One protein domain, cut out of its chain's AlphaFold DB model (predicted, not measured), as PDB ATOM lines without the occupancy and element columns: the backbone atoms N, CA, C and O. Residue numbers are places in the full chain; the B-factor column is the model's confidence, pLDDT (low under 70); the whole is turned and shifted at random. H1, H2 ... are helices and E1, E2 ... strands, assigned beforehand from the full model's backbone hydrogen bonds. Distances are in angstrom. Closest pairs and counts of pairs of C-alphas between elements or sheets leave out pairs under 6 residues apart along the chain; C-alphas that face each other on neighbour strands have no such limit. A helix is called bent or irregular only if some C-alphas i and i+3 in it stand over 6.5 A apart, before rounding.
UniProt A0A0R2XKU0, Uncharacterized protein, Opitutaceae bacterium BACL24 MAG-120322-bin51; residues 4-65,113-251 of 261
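What this domain is: This is residues 4 to 65 and 113 to 251 of the 261 residues of an uncharacterized protein of Opitutaceae bacterium BACL24 MAG-120322-bin51 (UniProt A0A0R2XKU0). A long helix sticks out like a handle from a compact head, in which two strongly twisted sheets are partly face to face with their strands crossed and the inner arm of the helix, H1b, packs on both. The free part is residues 4 to 38 of H1; the sheet E9 E8 E10 E11 is curled like part of a barrel, and a small two-stranded pair, E1 and E2, lies beyond the end of H1b. The printed part has 201 residues with one named helix followed by eleven named strands, class mixed; the sheets run E3 E4 E5 E6 E7, E9 E8 E10 E11 and E1 E2, each antiparallel. The whole is only just extended, close to loose, with a radius of gyration of the C-alphas of 25.1 A, and is elongated, spanning 97 by 50 by 32 A.

How they stand to each other: Begin with H1, residues 4 to 58, assigned as one helix by its hydrogen bonds but bent, with C-alphas 37 and 40 at 7.1 A. Its arms, H1a at residues 4 to 37 and H1b at 40 to 58, stand at a steep tilt of 36 degrees, only just past shallow, and in both every O i to N i+4 pair is within hydrogen-bond range. Next, E1, residues 60 to 62, is the antiparallel neighbour of E2, residues 114 to 116, with N 61 and O 115 at 2.8 A. Then comes a meander, each strand the antiparallel neighbour of the one before: E3 at 121 to 124, E4 at 136 to 141, E5 at 159 to 166, E6 at 170 to 177 and E7 at 190 to 195. Look for N 122 and O 138 at 2.9 A, N 139 and O 161 at 2.9 A, N 162 and O 174 at 2.8 A, and N 173 and O 192 at 2.8 A. E7 runs on into E8, residues 198 to 207, at 91 degrees, across a break of 2 residues. E8 has E9, residues 212 to 216, as one neighbour, in a hairpin with N 205 and O 214 at 2.9 A. Its other neighbour is E10, residues 233 to 240, with N 202 and O 235 at 2.9 A. E10 and E11, residues 243 to 250, form a hairpin with N 236 and O 247 at 2.8 A. The sheets of five and four strands form a sandwich, two sheets face to face, their best planes 15 degrees apart where they face and their strands at 64 degrees. H1b is on both, making two layers with each, a helix on one face of a sheet. Its closest C-alphas to E4 are those of Ala 58 and Leu 141, 5.0 A, and to E11 those of Asn 52 and Leu 249, 6.4 A. It lies over E10 and E11 at a height over the sheet of 8.8 A, along the strands, at 13 degrees to E11 on the local plane. H1a is on neither of these two sheets.

Where its parts are: Find C-alpha 4 at (62.193, -19.691, 75.936); from there H1a runs 49.3 A to C-alpha 37 at (27.417, -34.035, 44.033). H1b measures 26.9 A, E5 21.9 A, E6 23.2 A, E8 26.1 A and E10 22.9 A. E11 runs 23.6 A to C-alpha 250 at (12.408, -39.442, 21.759).

The domain as a whole: The C-alphas farthest apart are those of Leu 4 and Gly 224, 97.8 A. Residues 66 to 112 are cut out, and C-alphas 65 and 113 stand 9.6 A apart. The long links are E3 to E4, E4 to E5, E6 to E7 and E9 to E10. The mean pLDDT of the printed part is 83.7; values under 70 are found at residues 37, 59 to 65, 113 to 119, 150 to 157, 180 to 187 and 224 to 226.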
ATOM      1  N   LEU A   4      63.639 -19.921  75.968       89.69
ATOM      2  CA  LEU A   4      62.193 -19.691  75.936       89.69
ATOM      3  C   LEU A   4      61.720 -19.127  74.586       89.69
ATOM      4  O   LEU A   4      60.707 -19.585  74.067       89.69
ATOM      5  N   GLU A   5      62.464 -18.194  73.984       90.50
ATOM      6  CA  GLU A   5      62.136 -17.644  72.655       90.50
ATOM      7  C   GLU A   5      62.163 -18.719  71.566       90.50
ATOM      8  O   GLU A   5      61.289 -18.747  70.702       90.50
ATOM      9  N   VAL A   6      63.141 -19.627  71.620       93.88
ATOM     10  CA  VAL A   6      63.273 -20.709  70.634       93.88
ATOM     11  C   VAL A   6      62.106 -21.691  70.750       93.88
ATOM     12  O   VAL A   6      61.522 -22.072  69.738       93.88
ATOM     13  N   ILE A   7      61.716 -22.057  71.975       94.38
ATOM     14  CA  ILE A   7      60.560 -22.934  72.205       94.38
ATOM     15  C   ILE A   7      59.261 -22.261  71.749       94.38
ATOM     16  O   ILE A   7      58.446 -22.905  71.089       94.38
ATOM     17  N   LEU A   8      59.078 -20.970  72.044       92.12
ATOM     18  CA  LEU A   8      57.913 -20.205  71.595       92.12
ATOM     19  C   LEU A   8      57.826 -20.177  70.060       92.12
ATOM     20  O   LEU A   8      56.760 -20.435  69.505       92.12
ATOM     21  N   ALA A   9      58.939 -19.913  69.374       94.69
ATOM     22  CA  ALA A   9      58.981 -19.870  67.914       94.69
ATOM     23  C   ALA A   9      58.621 -21.226  67.287       94.69
ATOM     24  O   ALA A   9      57.833 -21.272  66.345       94.69
ATOM     25  N   ILE A  10      59.141 -22.329  67.836       94.38
ATOM     26  CA  ILE A  10      58.818 -23.687  67.372       94.38
ATOM     27  C   ILE A  10      57.341 -24.013  67.626       94.38
ATOM     28  O   ILE A  10      56.687 -24.574  66.750       94.38
ATOM     29  N   ALA A  11      56.792 -23.633  68.784       96.00
ATOM     30  CA  ALA A  11      55.383 -23.852  69.097       96.00
ATOM     31  C   ALA A  11      54.464 -23.094  68.126       96.00
ATOM     32  O   ALA A  11      53.552 -23.687  67.555       96.00
ATOM     33  N   VAL A  12      54.736 -21.809  67.880       95.62
ATOM     34  CA  VAL A  12      53.964 -20.996  66.927       95.62
ATOM     35  C   VAL A  12      54.097 -21.551  65.508       95.62
ATOM     36  O   VAL A  12      53.088 -21.694  64.823       95.62
ATOM     37  N   ALA A  13      55.303 -21.934  65.079       96.00
ATOM     38  CA  ALA A  13      55.515 -22.552  63.771       96.00
ATOM     39  C   ALA A  13      54.739 -23.872  63.626       96.00
ATOM     40  O   ALA A  13      54.113 -24.103  62.594       96.00
ATOM     41  N   GLY A  14      54.719 -24.703  64.673       96.50
ATOM     42  CA  GLY A  14      53.938 -25.939  64.714       96.50
ATOM     43  C   GLY A  14      52.434 -25.687  64.613       96.50
ATOM     44  O   GLY A  14      51.759 -26.347  63.825       96.50
ATOM     45  N   PHE A  15      51.911 -24.695  65.338       96.81
ATOM     46  CA  PHE A  15      50.500 -24.303  65.245       96.81
ATOM     47  C   PHE A  15      50.130 -23.778  63.856       96.81
ATOM     48  O   PHE A  15      49.093 -24.160  63.320       96.81
ATOM     49  N   VAL A  16      50.978 -22.943  63.253       97.44
ATOM     50  CA  VAL A  16      50.752 -22.419  61.898       97.44
ATOM     51  C   VAL A  16      50.769 -23.548  60.871       97.44
ATOM     52  O   VAL A  16      49.894 -23.602  60.011       97.44
ATOM     53  N   LEU A  17      51.717 -24.480  60.981       97.12
ATOM     54  CA  LEU A  17      51.794 -25.633  60.089       97.12
ATOM     55  C   LEU A  17      50.568 -26.539  60.249       97.12
ATOM     56  O   LEU A  17      49.973 -26.931  59.249       97.12
ATOM     57  N   ALA A  18      50.141 -26.820  61.483       97.06
ATOM     58  CA  ALA A  18      48.938 -27.609  61.741       97.06
ATOM     59  C   ALA A  18      47.675 -26.936  61.171       97.06
ATOM     60  O   ALA A  18      46.861 -27.602  60.530       97.06
ATOM     61  N   ALA A  19      47.537 -25.617  61.338       97.38
ATOM     62  CA  ALA A  19      46.432 -24.852  60.764       97.38
ATOM     63  C   ALA A  19      46.447 -24.887  59.225       97.38
ATOM     64  O   ALA A  19      45.407 -25.095  58.602       97.38
ATOM     65  N   ALA A  20      47.622 -24.752  58.605       97.38
ATOM     66  CA  ALA A  20      47.773 -24.825  57.155       97.38
ATOM     67  C   ALA A  20      47.434 -26.220  56.601       97.38
ATOM     68  O   ALA A  20      46.740 -26.328  55.592       97.38
ATOM     69  N   VAL A  21      47.864 -27.291  57.279       97.06
ATOM     70  CA  VAL A  21      47.520 -28.671  56.901       97.06
ATOM     71  C   VAL A  21      46.015 -28.907  57.032       97.06
ATOM     72  O   VAL A  21      45.407 -29.463  56.121       97.06
ATOM     73  N   SER A  22      45.388 -28.434  58.113       96.38
ATOM     74  CA  SER A  22      43.933 -28.529  58.288       96.38
ATOM     75  C   SER A  22      43.170 -27.791  57.181       96.38
ATOM     76  O   SER A  22      42.199 -28.325  56.645       96.38
ATOM     77  N   MET A  23      43.642 -26.607  56.780       96.38
ATOM     78  CA  MET A  23      43.058 -25.858  55.667       96.38
ATOM     79  C   MET A  23      43.196 -26.607  54.336       96.38
ATOM     80  O   MET A  23      42.235 -26.660  53.572       96.38
ATOM     81  N   LEU A  24      44.351 -27.225  54.066       96.75
ATOM     82  CA  LEU A  24      44.571 -28.011  52.849       96.75
ATOM     83  C   LEU A  24      43.624 -29.212  52.774       96.75
ATOM     84  O   LEU A  24      43.007 -29.436  51.734       96.75
ATOM     85  N   VAL A  25      43.465 -29.946  53.880       96.06
ATOM     86  CA  VAL A  25      42.533 -31.081  53.960       96.06
ATOM     87  C   VAL A  25      41.092 -30.618  53.743       96.06
ATOM     88  O   VAL A  25      40.377 -31.236  52.961       96.06
ATOM     89  N   SER A  26      40.690 -29.505  54.359       96.06
ATOM     90  CA  SER A  26      39.342 -28.938  54.200       96.06
ATOM     91  C   SER A  26      39.050 -28.520  52.757       96.06
ATOM     92  O   SER A  26      38.000 -28.841  52.202       96.06
ATOM     93  N   ILE A  27      40.004 -27.860  52.096       95.06
ATOM     94  CA  ILE A  27      39.867 -27.513  50.681       95.06
ATOM     95  C   ILE A  27      39.742 -28.797  49.854       95.06
ATOM     96  O   ILE A  27      38.808 -28.909  49.065       95.06
ATOM     97  N   SER A  28      40.615 -29.786  50.075       94.25
ATOM     98  CA  SER A  28      40.575 -31.074  49.370       94.25
ATOM     99  C   SER A  28      39.231 -31.789  49.514       94.25
ATOM    100  O   SER A  28      38.721 -32.308  48.521       94.25
ATOM    101  N   SER A  29      38.639 -31.809  50.712       89.81
ATOM    102  CA  SER A  29      37.340 -32.453  50.923       89.81
ATOM    103  C   SER A  29      36.218 -31.727  50.181       89.81
ATOM    104  O   SER A  29      35.367 -32.383  49.592       89.81
ATOM    105  N   ILE A  30      36.251 -30.390  50.123       89.44
ATOM    106  CA  ILE A  30      35.252 -29.598  49.388       89.44
ATOM    107  C   ILE A  30      35.289 -29.905  47.886       89.44
ATOM    108  O   ILE A  30      34.232 -30.021  47.264       89.44
ATOM    109  N   TRP A  31      36.480 -30.036  47.289       86.81
ATOM    110  CA  TRP A  31      36.594 -30.406  45.874       86.81
ATOM    111  C   TRP A  31      36.030 -31.805  45.615       86.81
ATOM    112  O   TRP A  31      35.252 -31.958  44.677       86.81
ATOM    113  N   SER A  32      36.362 -32.780  46.470       86.12
ATOM    114  CA  SER A  32      35.866 -34.162  46.362       86.12
ATOM    115  C   SER A  32      34.341 -34.224  46.443       86.12
ATOM    116  O   SER A  32      33.676 -34.755  45.556       86.12
ATOM    117  N   GLU A  33      33.762 -33.591  47.460       80.62
ATOM    118  CA  GLU A  33      32.315 -33.593  47.670       80.62
ATOM    119  C   GLU A  33      31.581 -32.838  46.551       80.62
ATOM    120  O   GLU A  33      30.471 -33.189  46.153       80.62
ATOM    121  N   ARG A  34      32.192 -31.779  45.999       77.06
ATOM    122  CA  ARG A  34      31.624 -31.069  44.848       77.06
ATOM    123  C   ARG A  34      31.625 -31.929  43.586       77.06
ATOM    124  O   ARG A  34      30.636 -31.859  42.855       77.06
ATOM    125  N   SER A  35      32.699 -32.678  43.323       75.00
ATOM    126  CA  SER A  35      32.742 -33.594  42.178       75.00
ATOM    127  C   SER A  35      31.716 -34.714  42.309       75.00
ATOM    128  O   SER A  35      31.062 -35.040  41.328       75.00
ATOM    129  N   GLU A  36      31.511 -35.245  43.514       74.88
ATOM    130  CA  GLU A  36      30.533 -36.312  43.751       74.88
ATOM    131  C   GLU A  36      29.089 -35.816  43.603       74.88
ATOM    132  O   GLU A  36      28.279 -36.493  42.977       74.88
ATOM    133  N   ARG A  37      28.780 -34.600  44.080       69.94
ATOM    134  CA  ARG A  37      27.417 -34.035  44.033       69.94
ATOM    135  C   ARG A  37      26.799 -33.951  42.638       69.94
ATOM    136  O   ARG A  37      25.586 -34.030  42.523       69.94
ATOM    137  N   HIS A  38      27.607 -33.716  41.608       82.62
ATOM    138  CA  HIS A  38      27.094 -33.557  40.243       82.62
ATOM    139  C   HIS A  38      27.404 -34.762  39.366       82.62
ATOM    140  O   HIS A  38      26.804 -34.880  38.311       82.62
ATOM    141  N   TYR A  39      28.261 -35.689  39.812       88.75
ATOM    142  CA  TYR A  39      28.630 -36.861  39.022       88.75
ATOM    143  C   TYR A  39      27.406 -37.634  38.527       88.75
ATOM    144  O   TYR A  39      27.332 -37.962  37.348       88.75
ATOM    145  N   PHE A  40      26.433 -37.890  39.408       92.44
ATOM    146  CA  PHE A  40      25.232 -38.630  39.029       92.44
ATOM    147  C   PHE A  40      24.393 -37.872  37.996       92.44
ATOM    148  O   PHE A  40      24.058 -38.430  36.956       92.44
ATOM    149  N   VAL A  41      24.106 -36.590  38.243       91.75
ATOM    150  CA  VAL A  41      23.318 -35.750  37.325       91.75
ATOM    151  C   VAL A  41      24.022 -35.595  35.975       91.75
ATOM    152  O   VAL A  41      23.408 -35.826  34.938       91.75
ATOM    153  N   ASP A  42      25.316 -35.278  35.992       93.12
ATOM    154  CA  ASP A  42      26.142 -35.097  34.798       93.12
ATOM    155  C   ASP A  42      26.241 -36.402  33.994       93.12
ATOM    156  O   ASP A  42      26.217 -36.382  32.764       93.12
ATOM    157  N   HIS A  43      26.316 -37.555  34.671       93.88
ATOM    158  CA  HIS A  43      26.298 -38.868  34.028       93.88
ATOM    159  C   HIS A  43      24.941 -39.159  33.380       93.88
ATOM    160  O   HIS A  43      24.894 -39.559  32.218       93.88
ATOM    161  N   VAL A  44      23.836 -38.932  34.099       95.44
ATOM    162  CA  VAL A  44      22.467 -39.103  33.583       95.44
ATOM    163  C   VAL A  44      22.245 -38.237  32.343       95.44
ATOM    164  O   VAL A  44      21.765 -38.727  31.314       95.44
ATOM    165  N   ASP A  45      22.630 -36.966  32.410       94.62
ATOM    166  CA  ASP A  45      22.486 -36.028  31.302       94.62
ATOM    167  C   ASP A  45      23.415 -36.404  30.138       94.62
ATOM    168  O   ASP A  45      22.969 -36.424  28.991       94.62
ATOM    169  N   GLY A  46      24.654 -36.822  30.414       94.44
ATOM    170  CA  GLY A  46      25.605 -37.286  29.403       94.44
ATOM    171  C   GLY A  46      25.137 -38.537  28.651       94.44
ATOM    172  O   GLY A  46      25.234 -38.589  27.425       94.44
ATOM    173  N   VAL A  47      24.575 -39.530  29.350       94.75
ATOM    174  CA  VAL A  47      23.976 -40.726  28.724       94.75
ATOM    175  C   VAL A  47      22.774 -40.338  27.868       94.75
ATOM    176  O   VAL A  47      22.631 -40.812  26.741       94.75
ATOM    177  N   THR A  48      21.922 -39.455  28.384       94.69
ATOM    178  CA  THR A  48      20.712 -39.004  27.687       94.69
ATOM    179  C   THR A  48      21.059 -38.226  26.417       94.69
ATOM    180  O   THR A  48      20.485 -38.474  25.357       94.69
ATOM    181  N   GLU A  49      22.027 -37.312  26.495       93.69
ATOM    182  CA  GLU A  49      22.531 -36.554  25.351       93.69
ATOM    183  C   GLU A  49      23.189 -37.478  24.322       93.69
ATOM    184  O   GLU A  49      22.893 -37.378  23.130       93.69
ATOM    185  N   PHE A  50      24.010 -38.427  24.774       93.56
ATOM    186  CA  PHE A  50      24.638 -39.419  23.907       93.56
ATOM    187  C   PHE A  50      23.605 -40.243  23.129       93.56
ATOM    188  O   PHE A  50      23.731 -40.387  21.909       93.56
ATOM    189  N   LEU A  51      22.574 -40.765  23.798       92.88
ATOM    190  CA  LEU A  51      21.533 -41.567  23.150       92.88
ATOM    191  C   LEU A  51      20.685 -40.726  22.194       92.88
ATOM    192  O   LEU A  51      20.482 -41.140  21.055       92.88
ATOM    193  N   ASN A  52      20.273 -39.520  22.593       90.88
ATOM    194  CA  ASN A  52      19.540 -38.607  21.711       90.88
ATOM    195  C   ASN A  52      20.352 -38.248  20.455       90.88
ATOM    196  O   ASN A  52      19.821 -38.277  19.344       90.88
ATOM    197  N   ALA A  53      21.644 -37.947  20.607       88.81
ATOM    198  CA  ALA A  53      22.530 -37.667  19.480       88.81
ATOM    199  C   ALA A  53      22.695 -38.896  18.572       88.81
ATOM    200  O   ALA A  53      22.678 -38.773  17.346       88.81
ATOM    201  N   THR A  54      22.804 -40.084  19.166       88.94
ATOM    202  CA  THR A  54      22.937 -41.349  18.439       88.94
ATOM    203  C   THR A  54      21.669 -41.670  17.646       88.94
ATOM    204  O   THR A  54      21.758 -41.936  16.450       88.94
ATOM    205  N   PHE A  55      20.484 -41.552  18.250       88.44
ATOM    206  CA  PHE A  55      19.202 -41.753  17.565       88.44
ATOM    207  C   PHE A  55      18.979 -40.719  16.461       88.44
ATOM    208  O   PHE A  55      18.570 -41.067  15.354       88.44
ATOM    209  N   SER A  56      19.325 -39.452  16.705       84.19
ATOM    210  CA  SER A  56      19.262 -38.426  15.661       84.19
ATOM    211  C   SER A  56      20.207 -38.728  14.494       84.19
ATOM    212  O   SER A  56      19.886 -38.389  13.356       84.19
ATOM    213  N   SER A  57      21.361 -39.352  14.753       81.44
ATOM    214  CA  SER A  57      22.294 -39.775  13.706       81.44
ATOM    215  C   SER A  57      21.835 -41.034  12.970       81.44
ATOM    216  O   SER A  57      22.217 -41.207  11.814       81.44
ATOM    217  N   ALA A  58      21.039 -41.898  13.605       80.06
ATOM    218  CA  ALA A  58      20.448 -43.067  12.955       80.06
ATOM    219  C   ALA A  58      19.411 -42.690  11.884       80.06
ATOM    220  O   ALA A  58      19.174 -43.434  10.938       80.06
ATOM    221  N   GLY A  59      18.875 -41.469  11.973       65.81
ATOM    222  CA  GLY A  59      18.058 -40.811  10.952       65.81
ATOM    223  C   GLY A  59      18.709 -40.644   9.577       65.81
ATOM    224  O   GLY A  59      18.040 -40.190   8.655       65.81
ATOM    225  N   VAL A  60      20.002 -40.936   9.429       63.19
ATOM    226  CA  VAL A  60      20.811 -40.574   8.263       63.19
ATOM    227  C   VAL A  60      21.439 -41.833   7.667       63.19
ATOM    228  O   VAL A  60      22.311 -42.429   8.288       63.19
ATOM    229  N   GLU A  61      21.049 -42.214   6.450       62.66
ATOM    230  CA  GLU A  61      21.576 -43.377   5.726       62.66
ATOM    231  C   GLU A  61      22.505 -42.988   4.567       62.66
ATOM    232  O   GLU A  61      22.406 -41.903   3.982       62.66
ATOM    233  N   ILE A  62      23.414 -43.900   4.204       57.09
ATOM    234  CA  ILE A  62      24.175 -43.799   2.956       57.09
ATOM    235  C   ILE A  62      23.354 -44.474   1.857       57.09
ATOM    236  O   ILE A  62      23.119 -45.679   1.909       57.09
ATOM    237  N   ALA A  63      22.959 -43.709   0.841       53.84
ATOM    238  CA  ALA A  63      22.234 -44.204  -0.320       53.84
ATOM    239  C   ALA A  63      23.139 -45.103  -1.176       53.84
ATOM    240  O   ALA A  63      23.739 -44.673  -2.166       53.84
ATOM    241  N   LEU A  64      23.240 -46.376  -0.803       53.25
ATOM    242  CA  LEU A  64      23.747 -47.416  -1.680       53.25
ATOM    243  C   LEU A  64      22.625 -47.725  -2.671       53.25
ATOM    244  O   LEU A  64      21.565 -48.213  -2.285       53.25
ATOM    245  N   LYS A  65      22.827 -47.423  -3.960       39.44
ATOM    246  CA  LYS A  65      21.945 -47.919  -5.026       39.44
ATOM    247  C   LYS A  65      22.048 -49.448  -5.066       39.44
ATOM    248  O   LYS A  65      22.795 -50.003  -5.866       39.44
ATOM    249  N   LEU A 113      25.183 -38.536  -1.317       58.59
ATOM    250  CA  LEU A 113      25.316 -39.929  -0.870       58.59
ATOM    251  C   LEU A 113      24.628 -40.172   0.481       58.59
ATOM    252  O   LEU A 113      24.464 -41.316   0.873       58.59
ATOM    253  N   ILE A 114      24.247 -39.101   1.176       60.38
ATOM    254  CA  ILE A 114      23.637 -39.098   2.497       60.38
ATOM    255  C   ILE A 114      22.170 -38.683   2.347       60.38
ATOM    256  O   ILE A 114      21.894 -37.606   1.812       60.38
ATOM    257  N   ARG A 115      21.239 -39.528   2.796       63.62
ATOM    258  CA  ARG A 115      19.787 -39.284   2.787       63.62
ATOM    259  C   ARG A 115      19.208 -39.513   4.181       63.62
ATOM    260  O   ARG A 115      19.859 -40.131   5.016       63.62
ATOM    261  N   ALA A 116      18.015 -38.988   4.443       60.88
ATOM    262  CA  ALA A 116      17.273 -39.386   5.635       60.88
ATOM    263  C   ALA A 116      16.783 -40.831   5.444       60.88
ATOM    264  O   ALA A 116      16.285 -41.144   4.364       60.88
ATOM    265  N   ALA A 117      16.966 -41.689   6.447       62.41
ATOM    266  CA  ALA A 117      16.513 -43.074   6.391       62.41
ATOM    267  C   ALA A 117      14.979 -43.132   6.443       62.41
ATOM    268  O   ALA A 117      14.369 -42.472   7.289       62.41
ATOM    269  N   ASP A 118      14.369 -43.934   5.567       60.75
ATOM    270  CA  ASP A 118      12.913 -44.143   5.554       60.75
ATOM    271  C   ASP A 118      12.425 -44.875   6.819       60.75
ATOM    272  O   ASP A 118      11.287 -44.678   7.231       60.75
ATOM    273  N   GLU A 119      13.284 -45.677   7.462       69.56
ATOM    274  CA  GLU A 119      13.036 -46.360   8.742       69.56
ATOM    275  C   GLU A 119      14.309 -46.313   9.611       69.56
ATOM    276  O   GLU A 119      15.144 -47.216   9.550       69.56
ATOM    277  N   PRO A 120      14.523 -45.239  10.392       75.12
ATOM    278  CA  PRO A 120      15.776 -45.040  11.127       75.12
ATOM    279  C   PRO A 120      15.917 -45.921  12.374       75.12
ATOM    280  O   PRO A 120      17.029 -46.174  12.834       75.12
ATOM    281  N   MET A 121      14.787 -46.372  12.919       83.62
ATOM    282  CA  MET A 121      14.692 -47.211  14.108       83.62
ATOM    283  C   MET A 121      13.691 -48.327  13.819       83.62
ATOM    284  O   MET A 121      12.673 -48.090  13.167       83.62
ATOM    285  N   GLY A 122      13.956 -49.519  14.333       86.31
ATOM    286  CA  GLY A 122      13.111 -50.692  14.148       86.31
ATOM    287  C   GLY A 122      13.268 -51.677  15.297       86.31
ATOM    288  O   GLY A 122      14.132 -51.521  16.154       86.31
ATOM    289  N   TRP A 123      12.441 -52.711  15.302       89.31
ATOM    290  CA  TRP A 123      12.659 -53.879  16.148       89.31
ATOM    291  C   TRP A 123      13.396 -54.936  15.337       89.31
ATOM    292  O   TRP A 123      12.950 -55.296  14.247       89.31
ATOM    293  N   ALA A 124      14.518 -55.432  15.849       87.62
ATOM    294  CA  ALA A 124      15.237 -56.531  15.222       87.62
ATOM    295  C   ALA A 124      15.916 -57.413  16.270       87.62
ATOM    296  O   ALA A 124      16.289 -56.964  17.355       87.62
ATOM    297  N   ARG A 125      16.088 -58.691  15.931       87.94
ATOM    298  CA  ARG A 125      16.869 -59.619  16.746       87.94
ATOM    299  C   ARG A 125      18.330 -59.559  16.296       87.94
ATOM    300  O   ARG A 125      18.579 -59.676  15.093       87.94
ATOM    301  N   PRO A 126      19.288 -59.361  17.213       85.12
ATOM    302  CA  PRO A 126      20.697 -59.453  16.864       85.12
ATOM    303  C   PRO A 126      21.075 -60.888  16.445       85.12
ATOM    304  O   PRO A 126      20.417 -61.843  16.872       85.12
ATOM    305  N   PRO A 127      22.140 -61.067  15.642       81.19
ATOM    306  CA  PRO A 127      22.658 -62.392  15.311       81.19
ATOM    307  C   PRO A 127      22.930 -63.247  16.560       81.19
ATOM    308  O   PRO A 127      23.336 -62.739  17.607       81.19
ATOM    309  N   GLY A 128      22.645 -64.547  16.475       75.12
ATOM    310  CA  GLY A 128      22.782 -65.484  17.595       75.12
ATOM    311  C   GLY A 128      21.674 -65.434  18.661       75.12
ATOM    312  O   GLY A 128      21.666 -66.286  19.554       75.12
ATOM    313  N   PHE A 129      20.712 -64.501  18.600       79.88
ATOM    314  CA  PHE A 129      19.533 -64.554  19.477       79.88
ATOM    315  C   PHE A 129      18.540 -65.615  18.996       79.88
ATOM    316  O   PHE A 129      18.224 -65.708  17.813       79.88
ATOM    317  N   SER A 130      18.023 -66.413  19.933       73.94
ATOM    318  CA  SER A 130      16.966 -67.382  19.647       73.94
ATOM    319  C   SER A 130      15.634 -66.683  19.373       73.94
ATOM    320  O   SER A 130      15.350 -65.636  19.949       73.94
ATOM    321  N   ASP A 131      14.765 -67.314  18.579       72.69
ATOM    322  CA  ASP A 131      13.418 -66.789  18.283       72.69
ATOM    323  C   ASP A 131      12.517 -66.653  19.516       72.69
ATOM    324  O   ASP A 131      11.527 -65.932  19.486       72.69
ATOM    325  N   SER A 132      12.870 -67.331  20.608       70.25
ATOM    326  CA  SER A 132      12.199 -67.216  21.901       70.25
ATOM    327  C   SER A 132      12.529 -65.933  22.664       70.25
ATOM    328  O   SER A 132      11.891 -65.674  23.679       70.25
ATOM    329  N   LYS A 133      13.547 -65.172  22.243       80.38
ATOM    330  CA  LYS A 133      13.884 -63.885  22.850       80.38
ATOM    331  C   LYS A 133      13.177 -62.750  22.118       80.38
ATOM    332  O   LYS A 133      13.097 -62.728  20.885       80.38
ATOM    333  N   GLU A 134      12.716 -61.789  22.905       84.19
ATOM    334  CA  GLU A 134      12.150 -60.543  22.405       84.19
ATOM    335  C   GLU A 134      13.164 -59.783  21.537       84.19
ATOM    336  O   GLU A 134      14.380 -59.852  21.775       84.19
ATOM    337  N   PRO A 135      12.693 -59.082  20.494       88.44
ATOM    338  CA  PRO A 135      13.560 -58.243  19.686       88.44
ATOM    339  C   PRO A 135      14.039 -57.028  20.477       88.44
ATOM    340  O   PRO A 135      13.389 -56.548  21.402       88.44
ATOM    341  N   LEU A 136      15.174 -56.485  20.051       90.94
ATOM    342  CA  LEU A 136      15.756 -55.287  20.636       90.94
ATOM    343  C   LEU A 136      15.510 -54.085  19.729       90.94
ATOM    344  O   LEU A 136      15.343 -54.223  18.511       90.94
ATOM    345  N   LEU A 137      15.520 -52.894  20.328       90.88
ATOM    346  CA  LEU A 137      15.439 -51.653  19.574       90.88
ATOM    347  C   LEU A 137      16.723 -51.502  18.751       90.88
ATOM    348  O   LEU A 137      17.817 -51.353  19.299       90.88
ATOM    349  N   ASN A 138      16.573 -51.567  17.438       91.62
ATOM    350  CA  ASN A 138      17.636 -51.586  16.453       91.62
ATOM    351  C   ASN A 138      17.692 -50.273  15.674       91.62
ATOM    352  O   ASN A 138      16.660 -49.674  15.360       91.62
ATOM    353  N   PHE A 139      18.907 -49.839  15.354       89.75
ATOM    354  CA  PHE A 139      19.152 -48.659  14.545       89.75
ATOM    355  C   PHE A 139      20.519 -48.704  13.870       89.75
ATOM    356  O   PHE A 139      21.485 -49.276  14.381       89.75
ATOM    357  N   LYS A 140      20.611 -48.054  12.708       86.75
ATOM    358  CA  LYS A 140      21.813 -48.074  11.869       86.75
ATOM    359  C   LYS A 140      22.530 -46.741  11.914       86.75
ATOM    360  O   LYS A 140      21.928 -45.696  11.707       86.75
ATOM    361  N   LEU A 141      23.836 -46.774  12.134       85.25
ATOM    362  CA  LEU A 141      24.678 -45.584  12.187       85.25
ATOM    363  C   LEU A 141      25.630 -45.561  11.001       85.25
ATOM    364  O   LEU A 141      26.313 -46.538  10.718       85.25
ATOM    365  N   THR A 142      25.751 -44.422  10.329       77.94
ATOM    366  CA  THR A 142      26.713 -44.268   9.221       77.94
ATOM    367  C   THR A 142      28.155 -44.124   9.689       77.94
ATOM    368  O   THR A 142      29.072 -44.354   8.904       77.94
ATOM    369  N   LYS A 143      28.364 -43.755  10.958       77.75
ATOM    370  CA  LYS A 143      29.673 -43.586  11.590       77.75
ATOM    371  C   LYS A 143      29.612 -44.032  13.051       77.75
ATOM    372  O   LYS A 143      28.633 -43.739  13.728       77.75
ATOM    373  N   ALA A 144      30.681 -44.664  13.549       79.19
ATOM    374  CA  ALA A 144      30.790 -44.995  14.972       79.19
ATOM    375  C   ALA A 144      30.823 -43.728  15.836       79.19
ATOM    376  O   ALA A 144      31.666 -42.848  15.599       79.19
ATOM    377  N   PRO A 145      29.978 -43.645  16.873       81.56
ATOM    378  CA  PRO A 145      30.184 -42.720  17.970       81.56
ATOM    379  C   PRO A 145      31.519 -43.007  18.682       81.56
ATOM    380  O   PRO A 145      31.963 -44.154  18.699       81.56
ATOM    381  N   PRO A 146      32.145 -42.006  19.331       79.38
ATOM    382  CA  PRO A 146      33.438 -42.171  20.006       79.38
ATOM    383  C   PRO A 146      33.490 -43.280  21.068       79.38
ATOM    384  O   PRO A 146      34.571 -43.781  21.361       79.38
ATOM    385  N   LEU A 147      32.341 -43.657  21.642       81.81
ATOM    386  CA  LEU A 147      32.244 -44.717  22.649       81.81
ATOM    387  C   LEU A 147      32.327 -46.132  22.058       81.81
ATOM    388  O   LEU A 147      32.687 -47.065  22.774       81.81
ATOM    389  N   LEU A 148      32.029 -46.312  20.766       79.81
ATOM    390  CA  LEU A 148      32.095 -47.619  20.111       79.81
ATOM    391  C   LEU A 148      33.534 -47.884  19.639       79.81
ATOM    392  O   LEU A 148      33.906 -47.629  18.492       79.81
ATOM    393  N   VAL A 149      34.371 -48.345  20.571       70.25
ATOM    394  CA  VAL A 149      35.797 -48.643  20.359       70.25
ATOM    395  C   VAL A 149      36.024 -50.097  19.924       70.25
ATOM    396  O   VAL A 149      35.225 -50.979  20.221       70.25
ATOM    397  N   GLY A 150      37.140 -50.374  19.238       62.78
ATOM    398  CA  GLY A 150      37.527 -51.743  18.846       62.78
ATOM    399  C   GLY A 150      37.602 -52.005  17.340       62.78
ATOM    400  O   GLY A 150      37.671 -53.158  16.919       62.78
ATOM    401  N   LEU A 151      37.614 -50.948  16.526       59.84
ATOM    402  CA  LEU A 151      37.684 -51.021  15.064       59.84
ATOM    403  C   LEU A 151      39.068 -50.622  14.537       59.84
ATOM    404  O   LEU A 151      39.173 -49.869  13.572       59.84
ATOM    405  N   GLU A 152      40.139 -51.103  15.177       55.22
ATOM    406  CA  GLU A 152      41.516 -50.649  14.911       55.22
ATOM    407  C   GLU A 152      41.957 -50.785  13.439       55.22
ATOM    408  O   GLU A 152      42.904 -50.116  13.040       55.22
ATOM    409  N   ASN A 153      41.254 -51.576  12.613       51.44
ATOM    410  CA  ASN A 153      41.595 -51.798  11.202       51.44
ATOM    411  C   ASN A 153      40.405 -51.833  10.214       51.44
ATOM    412  O   ASN A 153      40.595 -52.269   9.080       51.44
ATOM    413  N   ALA A 154      39.195 -51.392  10.585       53.12
ATOM    414  CA  ALA A 154      38.018 -51.504   9.708       53.12
ATOM    415  C   ALA A 154      37.407 -50.135   9.345       53.12
ATOM    416  O   ALA A 154      37.142 -49.327  10.239       53.12
ATOM    417  N   PRO A 155      37.138 -49.852   8.054       55.66
ATOM    418  CA  PRO A 155      36.369 -48.675   7.672       55.66
ATOM    419  C   PRO A 155      34.941 -48.773   8.227       55.66
ATOM    420  O   PRO A 155      34.232 -49.746   7.990       55.66
ATOM    421  N   LEU A 156      34.522 -47.740   8.962       61.34
ATOM    422  CA  LEU A 156      33.221 -47.639   9.639       61.34
ATOM    423  C   LEU A 156      32.109 -47.215   8.689       61.34
ATOM    424  O   LEU A 156      31.446 -46.205   8.910       61.34
ATOM    425  N   LEU A 157      31.953 -47.941   7.591       65.19
ATOM    426  CA  LEU A 157      30.845 -47.714   6.678       65.19
ATOM    427  C   LEU A 157      29.659 -48.530   7.180       65.19
ATOM    428  O   LEU A 157      29.565 -49.715   6.888       65.19
ATOM    429  N   GLY A 158      28.778 -47.886   7.944       75.88
ATOM    430  CA  GLY A 158      27.553 -48.509   8.439       75.88
ATOM    431  C   GLY A 158      27.787 -49.460   9.617       75.88
ATOM    432  O   GLY A 158      28.513 -50.448   9.514       75.88
ATOM    433  N   ILE A 159      27.138 -49.177  10.738       85.12
ATOM    434  CA  ILE A 159      27.153 -49.980  11.961       85.12
ATOM    435  C   ILE A 159      25.714 -50.314  12.290       85.12
ATOM    436  O   ILE A 159      24.870 -49.416  12.333       85.12
ATOM    437  N   ASP A 160      25.455 -51.590  12.526       87.38
ATOM    438  CA  ASP A 160      24.168 -52.046  13.023       87.38
ATOM    439  C   ASP A 160      24.232 -52.105  14.549       87.38
ATOM    440  O   ASP A 160      25.181 -52.665  15.103       87.38
ATOM    441  N   THR A 161      23.291 -51.451  15.229       89.75
ATOM    442  CA  THR A 161      23.323 -51.251  16.685       89.75
ATOM    443  C   THR A 161      21.992 -51.639  17.313       89.75
ATOM    444  O   THR A 161      20.929 -51.309  16.798       89.75
ATOM    445  N   PHE A 162      22.054 -52.304  18.461       92.44
ATOM    446  CA  PHE A 162      20.913 -52.768  19.237       92.44
ATOM    447  C   PHE A 162      21.033 -52.246  20.667       92.44
ATOM    448  O   PHE A 162      22.091 -52.351  21.295       92.44
ATOM    449  N   LEU A 163      19.941 -51.697  21.187       93.38
ATOM    450  CA  LEU A 163      19.836 -51.297  22.581       93.38
ATOM    451  C   LEU A 163      19.583 -52.541  23.439       93.38
ATOM    452  O   LEU A 163      18.560 -53.201  23.279       93.38
ATOM    453  N   TYR A 164      20.511 -52.858  24.335       93.38
ATOM    454  CA  TYR A 164      20.415 -54.008  25.230       93.38
ATOM    455  C   TYR A 164      20.379 -53.543  26.679       93.38
ATOM    456  O   TYR A 164      21.213 -52.743  27.108       93.38
ATOM    457  N   PHE A 165      19.424 -54.068  27.432       93.88
ATOM    458  CA  PHE A 165      19.258 -53.772  28.842       93.88
ATOM    459  C   PHE A 165      19.233 -55.062  29.644       93.88
ATOM    460  O   PHE A 165      18.598 -56.037  29.249       93.88
ATOM    461  N   ASP A 166      19.949 -55.030  30.757       91.62
ATOM    462  CA  ASP A 166      20.032 -56.099  31.732       91.62
ATOM    463  C   ASP A 166      19.933 -55.461  33.120       91.62
ATOM    464  O   ASP A 166      20.560 -54.430  33.371       91.62
ATOM    465  N   ASP A 167      19.137 -56.041  34.010       87.94
ATOM    466  CA  ASP A 167      18.906 -55.502  35.353       87.94
ATOM    467  C   ASP A 167      20.160 -55.554  36.242       87.94
ATOM    468  O   ASP A 167      20.306 -54.750  37.163       87.94
ATOM    469  N   SER A 168      21.090 -56.467  35.953       88.94
ATOM    470  CA  SER A 168      22.317 -56.666  36.718       88.94
ATOM    471  C   SER A 168      23.504 -55.860  36.184       88.94
ATOM    472  O   SER A 168      24.355 -55.423  36.962       88.94
ATOM    473  N   GLU A 169      23.570 -55.640  34.869       90.38
ATOM    474  CA  GLU A 169      24.693 -54.950  34.215       90.38
ATOM    475  C   GLU A 169      24.351 -53.533  33.721       90.38
ATOM    476  O   GLU A 169      25.255 -52.739  33.432       90.38
ATOM    477  N   GLY A 170      23.065 -53.198  33.629       94.00
ATOM    478  CA  GLY A 170      22.545 -51.922  33.153       94.00
ATOM    479  C   GLY A 170      22.430 -51.827  31.629       94.00
ATOM    480  O   GLY A 170      22.267 -52.811  30.903       94.00
ATOM    481  N   LEU A 171      22.508 -50.599  31.114       95.38
ATOM    482  CA  LEU A 171      22.305 -50.288  29.702       95.38
ATOM    483  C   LEU A 171      23.585 -50.466  28.879       95.38
ATOM    484  O   LEU A 171      24.634 -49.884  29.172       95.38
ATOM    485  N   SER A 172      23.471 -51.215  27.787       94.25
ATOM    486  CA  SER A 172      24.539 -51.490  26.827       94.25
ATOM    487  C   SER A 172      24.069 -51.302  25.382       94.25
ATOM    488  O   SER A 172      22.884 -51.380  25.070       94.25
ATOM    489  N   LEU A 173      25.023 -51.099  24.476       92.50
ATOM    490  CA  LEU A 173      24.815 -51.215  23.036       92.50
ATOM    491  C   LEU A 173      25.508 -52.477  22.531       92.50
ATOM    492  O   LEU A 173      26.705 -52.660  22.774       92.50
ATOM    493  N   LEU A 174      24.762 -53.321  21.825       91.19
ATOM    494  CA  LEU A 174      25.310 -54.421  21.038       91.19
ATOM    495  C   LEU A 174      25.458 -53.945  19.600       91.19
ATOM    496  O   LEU A 174      24.534 -53.340  19.065       91.19
ATOM    497  N   TRP A 175      26.602 -54.171  18.971       89.50
ATOM    498  CA  TRP A 175      26.843 -53.630  17.639       89.50
ATOM    499  C   TRP A 175      27.862 -54.432  16.838       89.50
ATOM    500  O   TRP A 175      28.745 -55.092  17.388       89.50
ATOM    501  N   TYR A 176      27.754 -54.332  15.517       85.12
ATOM    502  CA  TYR A 176      28.716 -54.877  14.562       85.12
ATOM    503  C   TYR A 176      28.791 -53.990  13.311       85.12
ATOM    504  O   TYR A 176      27.924 -53.153  13.054       85.12
ATOM    505  N   SER A 177      29.867 -54.132  12.536       80.94
ATOM    506  CA  SER A 177      30.015 -53.402  11.271       80.94
ATOM    507  C   SER A 177      29.203 -54.086  10.178       80.94
ATOM    508  O   SER A 177      29.328 -55.291   9.995       80.94
ATOM    509  N   THR A 178      28.441 -53.333   9.385       74.56
ATOM    510  CA  THR A 178      27.674 -53.909   8.261       74.56
ATOM    511  C   THR A 178      28.553 -54.511   7.161       74.56
ATOM    512  O   THR A 178      28.066 -55.281   6.342       74.56
ATOM    513  N   LEU A 179      29.848 -54.177   7.143       70.44
ATOM    514  CA  LEU A 179      30.835 -54.757   6.228       70.44
ATOM    515  C   LEU A 179      31.501 -56.033   6.761       70.44
ATOM    516  O   LEU A 179      32.379 -56.577   6.095       70.44
ATOM    517  N   GLN A 180      31.146 -56.482   7.963       67.88
ATOM    518  CA  GLN A 180      31.636 -57.740   8.506       67.88
ATOM    519  C   GLN A 180      30.843 -58.890   7.865       67.88
ATOM    520  O   GLN A 180      29.707 -59.155   8.250       67.88
ATOM    521  N   GLU A 181      31.427 -59.550   6.859       55.09
ATOM    522  CA  GLU A 181      31.029 -60.916   6.500       55.09
ATOM    523  C   GLU A 181      31.278 -61.780   7.753       55.09
ATOM    524  O   GLU A 181      32.341 -61.637   8.346       55.09
ATOM    525  N   GLU A 182      30.321 -62.616   8.178       56.25
ATOM    526  CA  GLU A 182      30.387 -63.519   9.360       56.25
ATOM    527  C   GLU A 182      29.790 -63.024  10.701       56.25
ATOM    528  O   GLU A 182      30.094 -63.607  11.732       56.25
ATOM    529  N   ALA A 183      28.899 -62.025  10.755       59.53
ATOM    530  CA  ALA A 183      28.121 -61.778  11.987       59.53
ATOM    531  C   ALA A 183      26.964 -62.794  12.125       59.53
ATOM    532  O   ALA A 183      25.803 -62.455  11.889       59.53
ATOM    533  N   GLU A 184      27.281 -64.050  12.440       62.16
ATOM    534  CA  GLU A 184      26.297 -65.136  12.597       62.16
ATOM    535  C   GLU A 184      26.103 -65.543  14.066       62.16
ATOM    536  O   GLU A 184      25.007 -65.977  14.436       62.16
ATOM    537  N   ASP A 185      27.125 -65.365  14.913       65.56
ATOM    538  CA  ASP A 185      27.112 -65.762  16.321       65.56
ATOM    539  C   ASP A 185      27.046 -64.546  17.263       65.56
ATOM    540  O   ASP A 185      27.497 -63.443  16.957       65.56
ATOM    541  N   ILE A 186      26.527 -64.763  18.473       65.62
ATOM    542  CA  ILE A 186      26.457 -63.757  19.537       65.62
ATOM    543  C   ILE A 186      27.847 -63.239  19.934       65.62
ATOM    544  O   ILE A 186      27.983 -62.108  20.393       65.62
ATOM    545  N   ASN A 187      28.882 -64.063  19.740       68.50
ATOM    546  CA  ASN A 187      30.276 -63.722  20.023       68.50
ATOM    547  C   ASN A 187      30.854 -62.689  19.043       68.50
ATOM    548  O   ASN A 187      31.839 -62.026  19.373       68.50
ATOM    549  N   ASP A 188      30.240 -62.532  17.868       72.06
ATOM    550  CA  ASP A 188      30.664 -61.557  16.862       72.06
ATOM    551  C   ASP A 188      30.133 -60.154  17.176       72.06
ATOM    552  O   ASP A 188      30.673 -59.151  16.694       72.06
ATOM    553  N   LEU A 189      29.104 -60.067  18.031       82.56
ATOM    554  CA  LEU A 189      28.583 -58.800  18.514       82.56
ATOM    555  C   LEU A 189      29.505 -58.203  19.565       82.56
ATOM    556  O   LEU A 189      29.835 -58.792  20.595       82.56
ATOM    557  N   ARG A 190      29.860 -56.946  19.335       85.12
ATOM    558  CA  ARG A 190      30.572 -56.148  20.321       85.12
ATOM    559  C   ARG A 190      29.565 -55.573  21.292       85.12
ATOM    560  O   ARG A 190      28.518 -55.077  20.889       85.12
ATOM    561  N   ARG A 191      29.922 -55.588  22.571       89.50
ATOM    562  CA  ARG A 191      29.139 -54.968  23.635       89.50
ATOM    563  C   ARG A 191      29.873 -53.760  24.193       89.50
ATOM    564  O   ARG A 191      31.020 -53.864  24.622       89.50
ATOM    565  N   THR A 192      29.185 -52.628  24.241       91.12
ATOM    566  CA  THR A 192      29.662 -51.408  24.893       91.12
ATOM    567  C   THR A 192      28.678 -51.014  25.982       91.12
ATOM    568  O   THR A 192      27.534 -50.677  25.692       91.12
ATOM    569  N   ILE A 193      29.118 -51.057  27.240       92.19
ATOM    570  CA  ILE A 193      28.310 -50.607  28.377       92.19
ATOM    571  C   ILE A 193      28.218 -49.081  28.320       92.19
ATOM    572  O   ILE A 193      29.239 -48.397  28.276       92.19
ATOM    573  N   ILE A 194      26.993 -48.557  28.310       94.00
ATOM    574  CA  ILE A 194      26.715 -47.116  28.301       94.00
ATOM    575  C   ILE A 194      26.524 -46.611  29.725       94.00
ATOM    576  O   ILE A 194      27.068 -45.574  30.098       94.00
ATOM    577  N   SER A 195      25.767 -47.345  30.542       94.56
ATOM    578  CA  SER A 195      25.573 -46.994  31.942       94.56
ATOM    579  C   SER A 195      25.137 -48.187  32.776       94.56
ATOM    580  O   SER A 195      24.086 -48.763  32.528       94.56
ATOM    581  N   SER A 196      25.891 -48.466  33.837       94.25
ATOM    582  CA  SER A 196      25.515 -49.430  34.876       94.25
ATOM    583  C   SER A 196      24.511 -48.877  35.897       94.25
ATOM    584  O   SER A 196      24.183 -49.563  36.852       94.25
ATOM    585  N   LEU A 197      24.098 -47.610  35.757       94.62
ATOM    586  CA  LEU A 197      23.187 -46.936  36.689       94.62
ATOM    587  C   LEU A 197      21.735 -46.985  36.218       94.62
ATOM    588  O   LEU A 197      20.847 -46.610  36.973       94.62
ATOM    589  N   VAL A 198      21.491 -47.405  34.972       96.25
ATOM    590  CA  VAL A 198      20.133 -47.617  34.466       96.25
ATOM    591  C   VAL A 198      19.592 -48.893  35.098       96.25
ATOM    592  O   VAL A 198      20.171 -49.955  34.888       96.25
ATOM    593  N   THR A 199      18.495 -48.784  35.844       94.62
ATOM    594  CA  THR A 199      17.831 -49.906  36.532       94.62
ATOM    595  C   THR A 199      16.515 -50.302  35.882       94.62
ATOM    596  O   THR A 199      16.013 -51.397  36.128       94.62
ATOM    597  N   LYS A 200      15.943 -49.431  35.042       95.19
ATOM    598  CA  LYS A 200      14.699 -49.711  34.328       95.19
ATOM    599  C   LYS A 200      14.639 -48.991  32.988       95.19
ATOM    600  O   LYS A 200      15.014 -47.818  32.886       95.19
ATOM    601  N   ILE A 201      14.098 -49.682  31.990       95.00
ATOM    602  CA  ILE A 201      13.695 -49.114  30.704       95.00
ATOM    603  C   ILE A 201      12.197 -49.322  30.536       95.00
ATOM    604  O   ILE A 201      11.701 -50.412  30.793       95.00
ATOM    605  N   GLN A 202      11.490 -48.275  30.118       94.75
ATOM    606  CA  GLN A 202      10.067 -48.345  29.801       94.75
ATOM    607  C   GLN A 202       9.803 -47.768  28.416       94.75
ATOM    608  O   GLN A 202      10.387 -46.756  28.011       94.75
ATOM    609  N   TYR A 203       8.890 -48.404  27.702       93.31
ATOM    610  CA  TYR A 203       8.468 -48.059  26.359       93.31
ATOM    611  C   TYR A 203       7.146 -47.306  26.434       93.31
ATOM    612  O   TYR A 203       6.165 -47.807  26.974       93.31
ATOM    613  N   ILE A 204       7.121 -46.078  25.911       91.62
ATOM    614  CA  ILE A 204       5.925 -45.236  25.956       91.62
ATOM    615  C   ILE A 204       5.225 -45.260  24.597       91.62
ATOM    616  O   ILE A 204       5.769 -44.804  23.579       91.62
ATOM    617  N   TYR A 205       3.986 -45.740  24.609       89.94
ATOM    618  CA  TYR A 205       3.110 -45.878  23.454       89.94
ATOM    619  C   TYR A 205       1.942 -44.895  23.528       89.94
ATOM    620  O   TYR A 205       1.496 -44.509  24.607       89.94
ATOM    621  N   TRP A 206       1.451 -44.462  22.366       85.38
ATOM    622  CA  TRP A 206       0.201 -43.711  22.282       85.38
ATOM    623  C   TRP A 206      -0.938 -44.688  22.011       85.38
ATOM    624  O   TRP A 206      -0.981 -45.287  20.936       85.38
ATOM    625  N   ASP A 207      -1.854 -44.831  22.964       82.81
ATOM    626  CA  ASP A 207      -3.066 -45.615  22.775       82.81
ATOM    627  C   ASP A 207      -4.121 -44.764  22.053       82.81
ATOM    628  O   ASP A 207      -4.683 -43.817  22.608       82.81
ATOM    629  N   GLU A 208      -4.402 -45.112  20.796       81.81
ATOM    630  CA  GLU A 208      -5.406 -44.434  19.972       81.81
ATOM    631  C   GLU A 208      -6.848 -44.657  20.457       81.81
ATOM    632  O   GLU A 208      -7.716 -43.832  20.180       81.81
ATOM    633  N   ARG A 209      -7.134 -45.747  21.182       80.75
ATOM    634  CA  ARG A 209      -8.490 -46.075  21.657       80.75
ATOM    635  C   ARG A 209      -8.904 -45.193  22.826       80.75
ATOM    636  O   ARG A 209     -10.073 -44.827  22.932       80.75
ATOM    637  N   PHE A 210      -7.958 -44.891  23.709       82.38
ATOM    638  CA  PHE A 210      -8.200 -44.114  24.926       82.38
ATOM    639  C   PHE A 210      -7.540 -42.728  24.909       82.38
ATOM    640  O   PHE A 210      -7.667 -42.002  25.894       82.38
ATOM    641  N   GLU A 211      -6.858 -42.365  23.816       85.75
ATOM    642  CA  GLU A 211      -6.131 -41.100  23.636       85.75
ATOM    643  C   GLU A 211      -5.206 -40.778  24.822       85.75
ATOM    644  O   GLU A 211      -5.161 -39.655  25.335       85.75
ATOM    645  N   LYS A 212      -4.480 -41.796  25.296       87.94
ATOM    646  CA  LYS A 212      -3.594 -41.700  26.460       87.94
ATOM    647  C   LYS A 212      -2.233 -42.317  26.164       87.94
ATOM    648  O   LYS A 212      -2.105 -43.220  25.343       87.94
ATOM    649  N   TRP A 213      -1.221 -41.823  26.865       89.88
ATOM    650  CA  TRP A 213       0.091 -42.454  26.887       89.88
ATOM    651  C   TRP A 213       0.052 -43.671  27.812       89.88
ATOM    652  O   TRP A 213      -0.419 -43.560  28.946       89.88
ATOM    653  N   GLU A 214       0.541 -44.807  27.326       90.00
ATOM    654  CA  GLU A 214       0.725 -46.037  28.097       90.00
ATOM    655  C   GLU A 214       2.216 -46.353  28.207       90.00
ATOM    656  O   GLU A 214       2.980 -46.118  27.269       90.00
ATOM    657  N   GLU A 215       2.629 -46.820  29.383       92.56
ATOM    658  CA  GLU A 215       4.012 -47.179  29.683       92.56
ATOM    659  C   GLU A 215       4.079 -48.688  29.874       92.56
ATOM    660  O   GLU A 215       3.418 -49.220  30.764       92.56
ATOM    661  N   GLU A 216       4.890 -49.344  29.058       91.25
ATOM    662  CA  GLU A 216       5.093 -50.788  29.092       91.25
ATOM    663  C   GLU A 216       6.549 -51.107  29.419       91.25
ATOM    664  O   GLU A 216       7.468 -50.385  29.021       91.25
ATOM    665  N   ASP A 217       6.767 -52.193  30.155       89.12
ATOM    666  CA  ASP A 217       8.113 -52.654  30.511       89.12
ATOM    667  C   ASP A 217       8.709 -53.566  29.413       89.12
ATOM    668  O   ASP A 217       9.924 -53.747  29.344       89.12
ATOM    669  N   GLU A 218       7.865 -54.059  28.500       87.88
ATOM    670  CA  GLU A 218       8.217 -54.943  27.382       87.88
ATOM    671  C   GLU A 218       7.772 -54.344  26.027       87.88
ATOM    672  O   GLU A 218       6.891 -53.474  25.982       87.88
ATOM    673  N   PRO A 219       8.375 -54.766  24.897       86.62
ATOM    674  CA  PRO A 219       7.961 -54.334  23.566       86.62
ATOM    675  C   PRO A 219       6.514 -54.737  23.244       86.62
ATOM    676  O   PRO A 219       6.158 -55.911  23.286       86.62
ATOM    677  N   MET A 220       5.685 -53.774  22.834       84.75
ATOM    678  CA  MET A 220       4.285 -54.043  22.491       84.75
ATOM    679  C   MET A 220       4.142 -54.716  21.117       84.75
ATOM    680  O   MET A 220       4.615 -54.199  20.098       84.75
ATOM    681  N   GLU A 221       3.433 -55.843  21.078       83.12
ATOM    682  CA  GLU A 221       3.066 -56.548  19.849       83.12
ATOM    683  C   GLU A 221       1.841 -55.905  19.182       83.12
ATOM    684  O   GLU A 221       0.881 -55.497  19.838       83.12
ATOM    685  N   ALA A 222       1.866 -55.796  17.855       77.00
ATOM    686  CA  ALA A 222       0.722 -55.359  17.069       77.00
ATOM    687  C   ALA A 222      -0.324 -56.473  16.961       77.00
ATOM    688  O   ALA A 222       0.009 -57.656  16.859       77.00
ATOM    689  N   ASP A 223      -1.593 -56.072  16.865       70.69
ATOM    690  CA  ASP A 223      -2.719 -56.984  16.662       70.69
ATOM    691  C   ASP A 223      -2.542 -57.803  15.357       70.69
ATOM    692  O   ASP A 223      -2.864 -57.346  14.258       70.69
ATOM    693  N   GLY A 224      -2.067 -59.050  15.483       56.81
ATOM    694  CA  GLY A 224      -2.276 -60.121  14.502       56.81
ATOM    695  C   GLY A 224      -1.173 -60.423  13.481       56.81
ATOM    696  O   GLY A 224      -1.503 -61.051  12.475       56.81
ATOM    697  N   ASN A 225       0.094 -60.027  13.680       57.78
ATOM    698  CA  ASN A 225       1.144 -60.355  12.694       57.78
ATOM    699  C   ASN A 225       2.588 -60.503  13.230       57.78
ATOM    700  O   ASN A 225       3.522 -60.232  12.475       57.78
ATOM    701  N   ASP A 226       2.785 -60.878  14.503       61.34
ATOM    702  CA  ASP A 226       4.112 -60.998  15.159       61.34
ATOM    703  C   ASP A 226       5.016 -59.766  14.947       61.34
ATOM    704  O   ASP A 226       6.245 -59.848  14.875       61.34
ATOM    705  N   GLN A 227       4.395 -58.598  14.774       73.25
ATOM    706  CA  GLN A 227       5.076 -57.368  14.405       73.25
ATOM    707  C   GLN A 227       5.020 -56.411  15.582       73.25
ATOM    708  O   GLN A 227       3.946 -56.118  16.088       73.25
ATOM    709  N   TYR A 228       6.170 -55.916  16.018       84.06
ATOM    710  CA  TYR A 228       6.252 -55.039  17.181       84.06
ATOM    711  C   TYR A 228       5.999 -53.587  16.790       84.06
ATOM    712  O   TYR A 228       6.487 -53.098  15.765       84.06
ATOM    713  N   ILE A 229       5.241 -52.881  17.622       85.62
ATOM    714  CA  ILE A 229       4.966 -51.457  17.450       85.62
ATOM    715  C   ILE A 229       6.159 -50.677  17.998       85.62
ATOM    716  O   ILE A 229       6.686 -50.979  19.070       85.62
ATOM    717  N   LEU A 230       6.611 -49.663  17.260       87.44
ATOM    718  CA  LEU A 230       7.668 -48.778  17.742       87.44
ATOM    719  C   LEU A 230       7.128 -47.825  18.816       87.44
ATOM    720  O   LEU A 230       6.108 -47.165  18.583       87.44
ATOM    721  N   PRO A 231       7.813 -47.702  19.965       90.38
ATOM    722  CA  PRO A 231       7.458 -46.704  20.957       90.38
ATOM    723  C   PRO A 231       7.748 -45.300  20.424       90.38
ATOM    724  O   PRO A 231       8.620 -45.093  19.578       90.38
ATOM    725  N   ARG A 232       7.029 -44.304  20.945       88.19
ATOM    726  CA  ARG A 232       7.302 -42.883  20.658       88.19
ATOM    727  C   ARG A 232       8.430 -42.352  21.530       88.19
ATOM    728  O   ARG A 232       9.229 -41.529  21.080       88.19
ATOM    729  N   PHE A 233       8.484 -42.827  22.769       91.81
ATOM    730  CA  PHE A 233       9.498 -42.434  23.729       91.81
ATOM    731  C   PHE A 233      10.033 -43.640  24.486       91.81
ATOM    732  O   PHE A 233       9.336 -44.636  24.676       91.81
ATOM    733  N   LEU A 234      11.266 -43.502  24.952       93.50
ATOM    734  CA  LEU A 234      11.896 -44.419  25.887       93.50
ATOM    735  C   LEU A 234      12.097 -43.686  27.210       93.50
ATOM    736  O   LEU A 234      12.683 -42.604  27.213       93.50
ATOM    737  N   LYS A 235      11.650 -44.253  28.325       96.06
ATOM    738  CA  LYS A 235      11.966 -43.739  29.658       96.06
ATOM    739  C   LYS A 235      13.070 -44.586  30.274       96.06
ATOM    740  O   LYS A 235      12.939 -45.802  30.370       96.06
ATOM    741  N   LEU A 236      14.148 -43.935  30.688       96.38
ATOM    742  CA  LEU A 236      15.243 -44.540  31.431       96.38
ATOM    743  C   LEU A 236      15.147 -44.105  32.890       96.38
ATOM    744  O   LEU A 236      15.070 -42.904  33.162       96.38
ATOM    745  N   THR A 237      15.188 -45.070  33.804       96.56
ATOM    746  CA  THR A 237      15.310 -44.823  35.245       96.56
ATOM    747  C   THR A 237      16.736 -45.115  35.670       96.56
ATOM    748  O   THR A 237      17.270 -46.183  35.373       96.56
ATOM    749  N   PHE A 238      17.345 -44.147  36.341       96.06
ATOM    750  CA  PHE A 238      18.692 -44.218  36.873       96.06
ATOM    751  C   PHE A 238      18.641 -44.207  38.393       96.06
ATOM    752  O   PHE A 238      17.954 -43.367  38.978       96.06
ATOM    753  N   GLU A 239      19.425 -45.069  39.023       94.19
ATOM    754  CA  GLU A 239      19.561 -45.122  40.475       94.19
ATOM    755  C   GLU A 239      21.033 -45.072  40.870       94.19
ATOM    756  O   GLU A 239      21.884 -45.776  40.318       94.19
ATOM    757  N   TYR A 240      21.342 -44.217  41.841       91.25
ATOM    758  CA  TYR A 240      22.669 -44.123  42.424       91.25
ATOM    759  C   TYR A 240      22.569 -43.704  43.889       91.25
ATOM    760  O   TYR A 240      22.087 -42.618  44.205       91.25
ATOM    761  N   GLN A 241      23.071 -44.557  44.787       87.62
ATOM    762  CA  GLN A 241      22.957 -44.369  46.237       87.62
ATOM    763  C   GLN A 241      21.483 -44.208  46.661       87.62
ATOM    764  O   GLN A 241      20.716 -45.148  46.483       87.62
ATOM    765  N   ASP A 242      21.092 -43.045  47.188       86.12
ATOM    766  CA  ASP A 242      19.722 -42.734  47.619       86.12
ATOM    767  C   ASP A 242      18.988 -41.796  46.632       86.12
ATOM    768  O   ASP A 242      17.925 -41.257  46.951       86.12
ATOM    769  N   GLU A 243      19.558 -41.559  45.445       89.94
ATOM    770  CA  GLU A 243      18.989 -40.687  44.417       89.94
ATOM    771  C   GLU A 243      18.478 -41.486  43.210       89.94
ATOM    772  O   GLU A 243      19.159 -42.362  42.673       89.94
ATOM    773  N   THR A 244      17.281 -41.122  42.742       94.62
ATOM    774  CA  THR A 244      16.660 -41.674  41.532       94.62
ATOM    775  C   THR A 244      16.389 -40.548  40.545       94.62
ATOM    776  O   THR A 244      15.869 -39.493  40.918       94.62
ATOM    777  N   GLN A 245      16.718 -40.768  39.274       95.00
ATOM    778  CA  GLN A 245      16.401 -39.842  38.193       95.00
ATOM    779  C   GLN A 245      15.797 -40.553  36.996       95.00
ATOM    780  O   GLN A 245      16.254 -41.612  36.589       95.00
ATOM    781  N   GLU A 246      14.809 -39.913  36.381       96.38
ATOM    782  CA  GLU A 246      14.177 -40.398  35.160       96.38
ATOM    783  C   GLU A 246      14.498 -39.463  33.994       96.38
ATOM    784  O   GLU A 246      14.554 -38.233  34.144       96.38
ATOM    785  N   ARG A 247      14.711 -40.037  32.809       95.62
ATOM    786  CA  ARG A 247      14.887 -39.292  31.557       95.62
ATOM    787  C   ARG A 247      14.078 -39.928  30.448       95.62
ATOM    788  O   ARG A 247      14.061 -41.142  30.296       95.62
ATOM    789  N   THR A 248      13.410 -39.088  29.665       94.00
ATOM    790  CA  THR A 248      12.627 -39.516  28.504       94.00
ATOM    791  C   THR A 248      13.369 -39.144  27.225       94.00
ATOM    792  O   THR A 248      13.727 -37.984  27.021       94.00
ATOM    793  N   LEU A 249      13.601 -40.131  26.367       91.62
ATOM    794  CA  LEU A 249      14.244 -40.018  25.064       91.62
ATOM    795  C   LEU A 249      13.180 -40.123  23.977       91.62
ATOM    796  O   LEU A 249      12.252 -40.921  24.090       91.62
ATOM    797  N   THR A 250      13.319 -39.344  22.907       88.56
ATOM    798  CA  THR A 250      12.408 -39.442  21.759       88.56
ATOM    799  C   THR A 250      12.958 -40.436  20.753       88.56
ATOM    800  O   THR A 250      14.115 -40.327  20.348       88.56
ATOM    801  N   ILE A 251      12.123 -41.378  20.325       86.62
ATOM    802  CA  ILE A 251      12.473 -42.298  19.249       86.62
ATOM    803  C   ILE A 251      12.072 -41.629  17.929       86.62
ATOM    804  O   ILE A 251      10.904 -41.263  17.759       86.62
TER     805      ILE A 251